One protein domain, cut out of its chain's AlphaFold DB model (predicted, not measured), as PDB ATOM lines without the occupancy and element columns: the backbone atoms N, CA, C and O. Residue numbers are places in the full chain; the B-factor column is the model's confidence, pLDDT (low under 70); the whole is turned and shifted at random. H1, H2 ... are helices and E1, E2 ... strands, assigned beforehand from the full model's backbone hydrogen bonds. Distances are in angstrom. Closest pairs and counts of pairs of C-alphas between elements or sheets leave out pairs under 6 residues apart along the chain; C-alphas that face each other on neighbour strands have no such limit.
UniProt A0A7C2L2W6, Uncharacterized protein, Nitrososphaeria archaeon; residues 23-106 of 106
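AT A GLANCE: This is residues 23 to 106 of the 106 residues of an uncharacterized protein of Nitrososphaeria archaeon (UniProt A0A7C2L2W6). A strongly twisted sheet of six strands forms a wall, and the single helix H1 packs over one face of it at the E1, E2 and E3 end; no named helix covers the other face. The strands follow one another across the sheet as a meander, each the antiparallel neighbour of the one before, in the order E1 - E2 - E3 - E4 - E5 - E6. The printed part has 84 residues, with H1 first and the six strands after it, a mixed class in two layers, a helix on one face of a sheet. It is only just compact, close to loose, with a radius of gyration of the C-alphas of 13.9 A, and its outline is a rod spanning 46 by 23 by 22 A.

HOW THE PARTS SIT: H1, residues 27 to 39, is on the sheet at a height over the sheet of 10.0 A; 8 of its 9 O i to N i+4 pairs are within hydrogen-bond range. It runs slantwise to the strands, at 44 degrees on the local plane to E2, residues 60 to 66, and its closest C-alphas to E2 are those of Leu 36 and Ile 63, 7.0 A apart. E1, residues 49 to 55, makes a hairpin with E2, N 51 to O 64 being 2.7 A. E3, residues 72 to 76, follows with N 65 to O 73 at 2.8 A. E4, residues 83 to 87, has N 85 to O 72 at 2.7 A. E5, residues 94 to 98, has N 97 to O 84 at 2.7 A. E6, residues 101 to 105, an edge strand like E1, has N 96 to O 104 at 2.8 A. E1 and E6 are apart.

IN THESE COORDINATES: H1 begins at C-alpha 27 (117.843, 156.237, 110.568) and is 18.6 A long. E1 measures 19.3 A and E2 19.9 A. E6 ends at C-alpha 105 (127.523, 136.877, 77.945).

THE WHOLE: The C-alphas farthest apart, of Glu 23 and Trp 90, are 46.7 A apart. The printed part has no cut, and no link is long. Residues 23 to 25, 45 to 48, 88 to 90, 92 and 100 have pLDDT under 70.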
ATOM      1  N   GLU A  23     106.590 152.719 110.896       43.91
ATOM      2  CA  GLU A  23     107.801 152.930 111.677       43.91
ATOM      3  C   GLU A  23     108.863 153.305 110.648       43.91
ATOM      4  O   GLU A  23     109.211 152.500 109.780       43.91
ATOM      5  N   MET A  24     109.262 154.578 110.660       51.97
ATOM      6  CA  MET A  24     110.322 155.084 109.807       51.97
ATOM      7  C   MET A  24     111.457 154.071 109.863       51.97
ATOM      8  O   MET A  24     111.993 153.808 110.941       51.97
ATOM      9  N   VAL A  25     111.787 153.492 108.706       57.56
ATOM     10  CA  VAL A  25     112.991 152.690 108.500       57.56
ATOM     11  C   VAL A  25     114.105 153.328 109.327       57.56
ATOM     12  O   VAL A  25     114.320 154.538 109.212       57.56
ATOM     13  N   CYS A  26     114.735 152.548 110.215       71.75
ATOM     14  CA  CYS A  26     115.671 153.074 111.207       71.75
ATOM     15  C   CYS A  26     116.641 154.076 110.550       71.75
ATOM     16  O   CYS A  26     117.050 153.859 109.409       71.75
ATOM     17  N   LYS A  27     117.017 155.183 111.213       75.31
ATOM     18  CA  LYS A  27     117.843 156.237 110.568       75.31
ATOM     19  C   LYS A  27     119.093 155.673 109.875       75.31
ATOM     20  O   LYS A  27     119.504 156.168 108.829       75.31
ATOM     21  N   GLU A  28     119.676 154.625 110.445       79.06
ATOM     22  CA  GLU A  28     120.796 153.887 109.869       79.06
ATOM     23  C   GLU A  28     120.413 153.119 108.593       79.06
ATOM     24  O   GLU A  28     121.069 153.255 107.564       79.06
ATOM     25  N   CYS A  29     119.314 152.376 108.631       78.12
ATOM     26  CA  CYS A  29     118.738 151.650 107.510       78.12
ATOM     27  C   CYS A  29     118.433 152.604 106.337       78.12
ATOM     28  O   CYS A  29     118.790 152.327 105.195       78.12
ATOM     29  N   TYR A  30     117.859 153.778 106.623       79.50
ATOM     30  CA  TYR A  30     117.594 154.806 105.615       79.50
ATOM     31  C   TYR A  30     118.889 155.330 104.981       79.50
ATOM     32  O   TYR A  30     119.005 155.370 103.757       79.50
ATOM     33  N   ARG A  31     119.907 155.650 105.794       83.12
ATOM     34  CA  ARG A  31     121.234 156.069 105.299       83.12
ATOM     35  C   ARG A  31     121.885 155.009 104.411       83.12
ATOM     36  O   ARG A  31     122.487 155.353 103.396       83.12
ATOM     37  N   ARG A  32     121.755 153.731 104.772       82.75
ATOM     38  CA  ARG A  32     122.272 152.598 103.990       82.75
ATOM     39  C   ARG A  32     121.594 152.503 102.624       82.75
ATOM     40  O   ARG A  32     122.285 152.394 101.608       82.75
ATOM     41  N   ILE A  33     120.268 152.630 102.584       81.81
ATOM     42  CA  ILE A  33     119.481 152.611 101.344       81.81
ATOM     43  C   ILE A  33     119.808 153.820 100.456       81.81
ATOM     44  O   ILE A  33     120.063 153.644  99.265       81.81
ATOM     45  N   GLU A  34     119.875 155.030 101.011       82.94
ATOM     46  CA  GLU A  34     120.258 156.237 100.260       82.94
ATOM     47  C   GLU A  34     121.694 156.140  99.718       82.94
ATOM     48  O   GLU A  34     121.954 156.461  98.556       82.94
ATOM     49  N   GLY A  35     122.630 155.601 100.506       85.00
ATOM     50  CA  GLY A  35     123.997 155.327 100.056       85.00
ATOM     51  C   GLY A  35     124.073 154.268  98.950       85.00
ATOM     52  O   GLY A  35     124.945 154.316  98.083       85.00
ATOM     53  N   LEU A  36     123.172 153.288  98.948       84.44
ATOM     54  CA  LEU A  36     123.017 152.338  97.843       84.44
ATOM     55  C   LEU A  36     122.460 153.018  96.595       84.44
ATOM     56  O   LEU A  36     123.005 152.835  95.508       84.44
ATOM     57  N   ARG A  37     121.420 153.833  96.754       81.19
ATOM     58  CA  ARG A  37     120.753 154.539  95.662       81.19
ATOM     59  C   ARG A  37     121.677 155.534  94.961       81.19
ATOM     60  O   ARG A  37     121.700 155.560  93.736       81.19
ATOM     61  N   SER A  38     122.487 156.288  95.704       82.06
ATOM     62  CA  SER A  38     123.441 157.251  95.130       82.06
ATOM     63  C   SER A  38     124.549 156.589  94.297       82.06
ATOM     64  O   SER A  38     125.055 157.173  93.338       82.06
ATOM     65  N   ARG A  39     124.908 155.343  94.631       83.50
ATOM     66  CA  ARG A  39     125.894 154.533  93.894       83.50
ATOM     67  C   ARG A  39     125.281 153.701  92.773       83.50
ATOM     68  O   ARG A  39     126.016 153.174  91.936       83.50
ATOM     69  N   PHE A  40     123.961 153.551  92.761       82.62
ATOM     70  CA  PHE A  40     123.270 152.742  91.777       82.62
ATOM     71  C   PHE A  40     123.281 153.443  90.418       82.62
ATOM     72  O   PHE A  40     122.562 154.410  90.181       82.62
ATOM     73  N   LYS A  41     124.134 152.945  89.525       82.25
ATOM     74  CA  LYS A  41     124.331 153.466  88.170       82.25
ATOM     75  C   LYS A  41     124.076 152.333  87.173       82.25
ATOM     76  O   LYS A  41     125.033 151.680  86.747       82.25
ATOM     77  N   PRO A  42     122.803 152.026  86.862       79.88
ATOM     78  CA  PRO A  42     122.476 151.035  85.845       79.88
ATOM     79  C   PRO A  42     123.055 151.467  84.493       79.88
ATOM     80  O   PRO A  42     123.100 152.653  84.174       79.88
ATOM     81  N   SER A  43     123.513 150.500  83.700       76.19
ATOM     82  CA  SER A  43     124.125 150.766  82.388       76.19
ATOM     83  C   SER A  43     123.094 150.999  81.273       76.19
ATOM     84  O   SER A  43     123.480 151.238  80.134       76.19
ATOM     85  N   PHE A  44     121.797 150.941  81.586       72.00
ATOM     86  CA  PHE A  44     120.692 151.208  80.666       72.00
ATOM     87  C   PHE A  44     119.889 152.435  81.114       72.00
ATOM     88  O   PHE A  44     119.843 152.773  82.300       72.00
ATOM     89  N   ARG A  45     119.264 153.122  80.152       65.94
ATOM     90  CA  ARG A  45     118.400 154.283  80.405       65.94
ATOM     91  C   ARG A  45     116.957 153.833  80.605       65.94
ATOM     92  O   ARG A  45     116.495 152.963  79.882       65.94
ATOM     93  N   GLY A  46     116.265 154.473  81.549       66.25
ATOM     94  CA  GLY A  46     114.861 154.199  81.858       66.25
ATOM     95  C   GLY A  46     114.686 152.865  82.582       66.25
ATOM     96  O   GLY A  46     114.775 151.803  81.979       66.25
ATOM     97  N   TYR A  47     114.441 152.910  83.889       66.88
ATOM     98  CA  TYR A  47     113.956 151.751  84.632       66.88
ATOM     99  C   TYR A  47     112.465 151.936  84.900       66.88
ATOM    100  O   TYR A  47     112.025 153.018  85.286       66.88
ATOM    101  N   VAL A  48     111.701 150.870  84.686       65.88
ATOM    102  CA  VAL A  48     110.264 150.822  84.965       65.88
ATOM    103  C   VAL A  48     110.053 150.793  86.473       65.88
ATOM    104  O   VAL A  48     109.206 151.502  86.997       65.88
ATOM    105  N   SER A  49     110.860 150.023  87.201       71.19
ATOM    106  CA  SER A  49     110.795 149.979  88.660       71.19
ATOM    107  C   SER A  49     112.157 149.651  89.257       71.19
ATOM    108  O   SER A  49     112.971 148.958  88.638       71.19
ATOM    109  N   ALA A  50     112.410 150.183  90.453       76.38
ATOM    110  CA  ALA A  50     113.621 149.944  91.225       76.38
ATOM    111  C   ALA A  50     113.252 149.516  92.648       76.38
ATOM    112  O   ALA A  50     112.790 150.344  93.423       76.38
ATOM    113  N   THR A  51     113.461 148.242  92.985       78.75
ATOM    114  CA  THR A  51     113.109 147.626  94.272       78.75
ATOM    115  C   THR A  51     114.321 147.479  95.174       78.75
ATOM    116  O   THR A  51     115.371 147.002  94.743       78.75
ATOM    117  N   VAL A  52     114.168 147.829  96.448       81.25
ATOM    118  CA  VAL A  52     115.162 147.545  97.488       81.25
ATOM    119  C   VAL A  52     114.744 146.285  98.239       81.25
ATOM    120  O   VAL A  52     113.639 146.199  98.761       81.25
ATOM    121  N   LEU A  53     115.635 145.304  98.283       80.75
ATOM    122  CA  LEU A  53     115.473 144.038  98.988       80.75
ATOM    123  C   LEU A  53     116.392 144.033 100.208       80.75
ATOM    124  O   LEU A  53     117.554 144.425 100.097       80.75
ATOM    125  N   TYR A  54     115.894 143.573 101.351       80.75
ATOM    126  CA  TYR A  54     116.695 143.351 102.552       80.75
ATOM    127  C   TYR A  54     116.798 141.852 102.821       80.75
ATOM    128  O   TYR A  54     115.781 141.169 102.911       80.75
ATOM    129  N   ASP A  55     118.025 141.359 102.932       78.62
ATOM    130  CA  ASP A  55     118.320 139.984 103.319       78.62
ATOM    131  C   ASP A  55     118.545 139.940 104.843       78.62
ATOM    132  O   ASP A  55     119.516 140.545 105.309       78.62
ATOM    133  N   PRO A  56     117.666 139.295 105.636       73.50
ATOM    134  CA  PRO A  56     117.787 139.283 107.093       73.50
ATOM    135  C   PRO A  56     118.925 138.391 107.607       73.50
ATOM    136  O   PRO A  56     119.460 138.675 108.677       73.50
ATOM    137  N   GLU A  57     119.323 137.358 106.857       76.88
ATOM    138  CA  GLU A  57     120.402 136.437 107.242       76.88
ATOM    139  C   GLU A  57     121.766 137.112 107.096       76.88
ATOM    140  O   GLU A  57     122.589 137.122 108.010       76.88
ATOM    141  N   SER A  58     121.975 137.752 105.949       78.56
ATOM    142  CA  SER A  58     123.198 138.476 105.617       78.56
ATOM    143  C   SER A  58     123.190 139.915 106.140       78.56
ATOM    144  O   SER A  58     124.221 140.581 106.105       78.56
ATOM    145  N   LYS A  59     122.033 140.422 106.582       80.69
ATOM    146  CA  LYS A  59     121.785 141.828 106.951       80.69
ATOM    147  C   LYS A  59     122.190 142.813 105.851       80.69
ATOM    148  O   LYS A  59     122.684 143.899 106.154       80.69
ATOM    149  N   ILE A  60     122.010 142.453 104.577       83.56
ATOM    150  CA  ILE A  60     122.477 143.228 103.413       83.56
ATOM    151  C   ILE A  60     121.294 143.754 102.604       83.56
ATOM    152  O   ILE A  60     120.398 143.005 102.218       83.56
ATOM    153  N   PHE A  61     121.345 145.041 102.261       84.31
ATOM    154  CA  PHE A  61     120.424 145.640 101.303       84.31
ATOM    155  C   PHE A  61     120.900 145.429  99.861       84.31
ATOM    156  O   PHE A  61     122.088 145.510  99.546       84.31
ATOM    157  N   THR A  62     119.959 145.183  98.959       84.56
ATOM    158  CA  THR A  62     120.198 145.050  97.523       84.56
ATOM    159  C   THR A  62     119.184 145.885  96.770       84.56
ATOM    160  O   THR A  62     117.992 145.614  96.844       84.56
ATOM    161  N   ILE A  63     119.642 146.868  96.003       84.62
ATOM    162  CA  ILE A  63     118.784 147.576  95.054       84.62
ATOM    163  C   ILE A  63     118.804 146.830  93.722       84.62
ATOM    164  O   ILE A  63     119.867 146.427  93.242       84.62
ATOM    165  N   ARG A  64     117.628 146.609  93.142       83.25
ATOM    166  CA  ARG A  64     117.436 146.028  91.814       83.25
ATOM    167  C   ARG A  64     116.574 146.956  90.985       83.25
ATOM    168  O   ARG A  64     115.615 147.496  91.507       83.25
ATOM    169  N   ALA A  65     116.868 147.101  89.706       83.12
ATOM    170  CA  ALA A  65     115.999 147.790  88.767       83.12
ATOM    171  C   ALA A  65     115.799 146.945  87.520       83.12
ATOM    172  O   ALA A  65     116.668 146.146  87.178       83.12
ATOM    173  N   PHE A  66     114.671 147.133  86.854       80.56
ATOM    174  CA  PHE A  66     114.368 146.485  85.584       80.56
ATOM    175  C   PHE A  66     113.680 147.456  84.629       80.56
ATOM    176  O   PHE A  66     113.032 148.411  85.071       80.56
ATOM    177  N   ASN A  67     113.836 147.231  83.328       80.38
ATOM    178  CA  ASN A  67     113.122 147.967  82.287       80.38
ATOM    179  C   ASN A  67     112.130 147.066  81.533       80.38
ATOM    180  O   ASN A  67     112.057 145.859  81.758       80.38
ATOM    181  N   GLU A  68     111.341 147.679  80.654       75.31
ATOM    182  CA  GLU A  68     110.335 146.998  79.827       75.31
ATOM    183  C   GLU A  68     110.942 146.021  78.807       75.31
ATOM    184  O   GLU A  68     110.276 145.088  78.368       75.31
ATOM    185  N   TYR A  69     112.225 146.193  78.485       73.25
ATOM    186  CA  TYR A  69     112.965 145.371  77.527       73.25
ATOM    187  C   TYR A  69     113.571 144.107  78.159       73.25
ATOM    188  O   TYR A  69     114.187 143.294  77.469       73.25
ATOM    189  N   GLY A  70     113.370 143.906  79.466       75.00
ATOM    190  CA  GLY A  70     113.910 142.767  80.207       75.00
ATOM    191  C   GLY A  70     115.354 142.955  80.671       75.00
ATOM    192  O   GLY A  70     115.953 142.005  81.178       75.00
ATOM    193  N   ASP A  71     115.908 144.164  80.551       81.12
ATOM    194  CA  ASP A  71     117.180 144.495  81.177       81.12
ATOM    195  C   ASP A  71     116.976 144.640  82.677       81.12
ATOM    196  O   ASP A  71     115.964 145.164  83.156       81.12
ATOM    197  N   SER A  72     117.968 144.206  83.441       83.56
ATOM    198  CA  SER A  72     117.962 144.355  84.888       83.56
ATOM    199  C   SER A  72     119.303 144.841  85.396       83.56
ATOM    200  O   SER A  72     120.345 144.620  84.796       83.56
ATOM    201  N   ALA A  73     119.309 145.554  86.509       84.88
ATOM    202  CA  ALA A  73     120.524 145.955  87.190       84.88
ATOM    203  C   ALA A  73     120.376 145.689  88.671       84.88
ATOM    204  O   ALA A  73     119.284 145.794  89.219       84.88
ATOM    205  N   TYR A  74     121.478 145.367  89.331       86.44
ATOM    206  CA  TYR A  74     121.496 145.215  90.770       86.44
ATOM    207  C   TYR A  74     122.793 145.731  91.380       86.44
ATOM    208  O   TYR A  74     123.869 145.687  90.774       86.44
ATOM    209  N   LEU A  75     122.677 146.211  92.611       85.94
ATOM    210  CA  LEU A  75     123.793 146.602  93.456       85.94
ATOM    211  C   LEU A  75     123.503 146.133  94.880       85.94
ATOM    212  O   LEU A  75     122.468 146.464  95.457       85.94
ATOM    213  N   ARG A  76     124.420 145.339  95.431       86.25
ATOM    214  CA  ARG A  76     124.366 144.866  96.818       86.25
ATOM    215  C   ARG A  76     125.194 145.777  97.706       86.25
ATOM    216  O   ARG A  76     126.207 146.323  97.267       86.25
ATOM    217  N   GLU A  77     124.814 145.890  98.967       78.56
ATOM    218  CA  GLU A  77     125.676 146.504  99.964       78.56
ATOM    219  C   GLU A  77     126.981 145.700 100.069       78.56
ATOM    220  O   GLU A  77     126.960 144.476 100.164       78.56
ATOM    221  N   GLY A  78     128.120 146.381  99.932       80.12
ATOM    222  CA  GLY A  78     129.443 145.756  99.817       80.12
ATOM    223  C   GLY A  78     129.964 145.615  98.381       80.12
ATOM    224  O   GLY A  78     131.172 145.490  98.181       80.12
ATOM    225  N   MET A  79     129.111 145.726  97.357       82.06
ATOM    226  CA  MET A  79     129.585 145.846  95.976       82.06
ATOM    227  C   MET A  79     130.017 147.285  95.678       82.06
ATOM    228  O   MET A  79     129.328 148.245  96.023       82.06
ATOM    229  N   ARG A  80     131.166 147.437  95.006       78.25
ATOM    230  CA  ARG A  80     131.662 148.750  94.556       78.25
ATOM    231  C   ARG A  80     130.924 149.278  93.328       78.25
ATOM    232  O   ARG A  80     130.852 150.485  93.138       78.25
ATOM    233  N   GLU A  81     130.408 148.386  92.488       81.19
ATOM    234  CA  GLU A  81     129.926 148.724  91.149       81.19
ATOM    235  C   GLU A  81     128.600 148.027  90.848       81.19
ATOM    236  O   GLU A  81     128.377 146.883  91.251       81.19
ATOM    237  N   THR A  82     127.731 148.729  90.117       83.00
ATOM    238  CA  THR A  82     126.439 148.196  89.673       83.00
ATOM    239  C   THR A  82     126.667 147.165  88.575       83.00
ATOM    240  O   THR A  82     127.407 147.414  87.619       83.00
ATOM    241  N   ARG A  83     126.013 146.012  88.702       83.12
ATOM    242  CA  ARG A  83     125.957 145.009  87.641       83.12
ATOM    243  C   ARG A  83     124.674 145.205  86.866       83.12
ATOM    244  O   ARG A  83     123.610 145.318  87.466       83.12
ATOM    245  N   SER A  84     124.770 145.281  85.550       81.81
ATOM    246  CA  SER A  84     123.616 145.318  84.657       81.81
ATOM    247  C   SER A  84     123.616 144.065  83.793       81.81
ATOM    248  O   SER A  84     124.661 143.526  83.460       81.81
ATOM    249  N   LEU A  85     122.436 143.576  83.481       80.94
ATOM    250  CA  LEU A  85     122.145 142.448  82.628       80.94
ATOM    251  C   LEU A  85     121.301 143.038  81.512       80.94
ATOM    252  O   LEU A  85     120.181 143.470  81.772       80.94
ATOM    253  N   VAL A  86     121.875 143.143  80.321       76.62
ATOM    254  CA  VAL A  86     121.216 143.742  79.161       76.62
ATOM    255  C   VAL A  86     120.951 142.648  78.150       76.62
ATOM    256  O   VAL A  86     121.881 141.954  77.726       76.62
ATOM    257  N   ARG A  87     119.688 142.464  77.782       74.56
ATOM    258  CA  ARG A  87     119.301 141.443  76.816       74.56
ATOM    259  C   ARG A  87     119.427 142.010  75.408       74.56
ATOM    260  O   ARG A  87     118.833 143.023  75.061       74.56
ATOM    261  N   SER A  88     120.192 141.329  74.567       67.06
ATOM    262  CA  SER A  88     120.272 141.656  73.149       67.06
ATOM    263  C   SER A  88     118.988 141.226  72.447       67.06
ATOM    264  O   SER A  88     118.682 140.034  72.383       67.06
ATOM    265  N   ILE A  89     118.268 142.188  71.870       68.31
ATOM    266  CA  ILE A  89     117.079 141.936  71.041       68.31
ATOM    267  C   ILE A  89     117.404 141.164  69.752       68.31
ATOM    268  O   ILE A  89     116.538 140.488  69.210       68.31
ATOM    269  N   TRP A  90     118.654 141.225  69.284       68.19
ATOM    270  CA  TRP A  90     119.088 140.597  68.033       68.19
ATOM    271  C   TRP A  90     119.556 139.156  68.216       68.19
ATOM    272  O   TRP A  90     119.379 138.326  67.332       68.19
ATOM    273  N   THR A  91     120.187 138.853  69.353       70.94
ATOM    274  CA  THR A  91     120.807 137.541  69.599       70.94
ATOM    275  C   THR A  91     120.130 136.759  70.715       70.94
ATOM    276  O   THR A  91     120.539 135.634  70.991       70.94
ATOM    277  N   CYS A  92     119.136 137.346  71.390       68.31
ATOM    278  CA  CYS A  92     118.495 136.823  72.599       68.31
ATOM    279  C   CYS A  92     119.448 136.528  73.774       68.31
ATOM    280  O   CYS A  92     118.980 136.054  74.808       68.31
ATOM    281  N   LYS A  93     120.745 136.840  73.649       75.31
ATOM    282  CA  LYS A  93     121.772 136.647  74.681       75.31
ATOM    283  C   LYS A  93     121.756 137.783  75.694       75.31
ATOM    284  O   LYS A  93     121.492 138.934  75.339       75.31
ATOM    285  N   THR A  94     122.081 137.477  76.942       75.19
ATOM    286  CA  THR A  94     122.146 138.452  78.033       75.19
ATOM    287  C   THR A  94     123.594 138.847  78.282       75.19
ATOM    288  O   THR A  94     124.403 138.053  78.757       75.19
ATOM    289  N   ALA A  95     123.939 140.092  77.970       77.94
ATOM    290  CA  ALA A  95     125.239 140.658  78.289       77.94
ATOM    291  C   ALA A  95     125.267 141.109  79.752       77.94
ATOM    292  O   ALA A  95     124.429 141.891  80.201       77.94
ATOM    293  N   ILE A  96     126.268 140.651  80.493       80.12
ATOM    294  CA  ILE A  96     126.570 141.142  81.832       80.12
ATOM    295  C   ILE A  96     127.480 142.356  81.671       80.12
ATOM    296  O   ILE A  96     128.619 142.238  81.219       80.12
ATOM    297  N   LEU A  97     126.988 143.527  82.053       76.62
ATOM    298  CA  LEU A  97     127.719 144.784  82.068       76.62
ATOM    299  C   LEU A  97     128.158 145.139  83.490       76.62
ATOM    300  O   LEU A  97     127.377 145.084  84.445       76.62
ATOM    301  N   LYS A  98     129.406 145.579  83.622       75.62
ATOM    302  CA  LYS A  98     129.955 146.204  84.827       75.62
ATOM    303  C   LYS A  98     130.435 147.598  84.441       75.62
ATOM    304  O   LYS A  98     131.375 147.722  83.661       75.62
ATOM    305  N   VAL A  99     129.760 148.638  84.935       71.06
ATOM    306  CA  VAL A  99     130.062 150.050  84.600       71.06
ATOM    307  C   VAL A  99     130.159 150.268  83.077       71.06
ATOM    308  O   VAL A  99     131.137 150.796  82.558       71.06
ATOM    309  N   GLY A 100     129.167 149.772  82.332       67.94
ATOM    310  CA  GLY A 100     129.124 149.892  80.870       67.94
ATOM    311  C   GLY A 100     130.092 148.996  80.086       67.94
ATOM    312  O   GLY A 100     130.034 149.001  78.861       67.94
ATOM    313  N   ARG A 101     130.952 148.198  80.736       73.12
ATOM    314  CA  ARG A 101     131.826 147.224  80.059       73.12
ATOM    315  C   ARG A 101     131.228 145.824  80.109       73.12
ATOM    316  O   ARG A 101     130.810 145.383  81.178       73.12
ATOM    317  N   VAL A 102     131.228 145.113  78.982       74.38
ATOM    318  CA  VAL A 102     130.817 143.701  78.920       74.38
ATOM    319  C   VAL A 102     131.839 142.855  79.672       74.38
ATOM    320  O   VAL A 102     133.009 142.817  79.310       74.38
ATOM    321  N   VAL A 103     131.391 142.198  80.739       80.38
ATOM    322  CA  VAL A 103     132.195 141.265  81.544       80.38
ATOM    323  C   VAL A 103     131.798 139.808  81.316       80.38
ATOM    324  O   VAL A 103     132.486 138.910  81.784       80.38
ATOM    325  N   GLY A 104     130.700 139.562  80.601       74.81
ATOM    326  CA  GLY A 104     130.257 138.220  80.247       74.81
ATOM    327  C   GLY A 104     129.023 138.242  79.358       74.81
ATOM    328  O   GLY A 104     128.346 139.265  79.247       74.81
ATOM    329  N   VAL A 105     128.734 137.106  78.733       74.50
ATOM    330  CA  VAL A 105     127.523 136.877  77.945       74.50
ATOM    331  C   VAL A 105     126.964 135.518  78.344       74.50
ATOM    332  O   VAL A 105     127.729 134.560  78.450       74.50
ATOM    333  N   VAL A 106     125.656 135.463  78.582       72.50
ATOM    334  CA  VAL A 106     124.890 134.247  78.883       72.50
ATOM    335  C   VAL A 106     123.876 134.012  77.775       72.50
ATOM    336  O   VAL A 106     123.212 134.998  77.371       72.50
TER     337      VAL A 106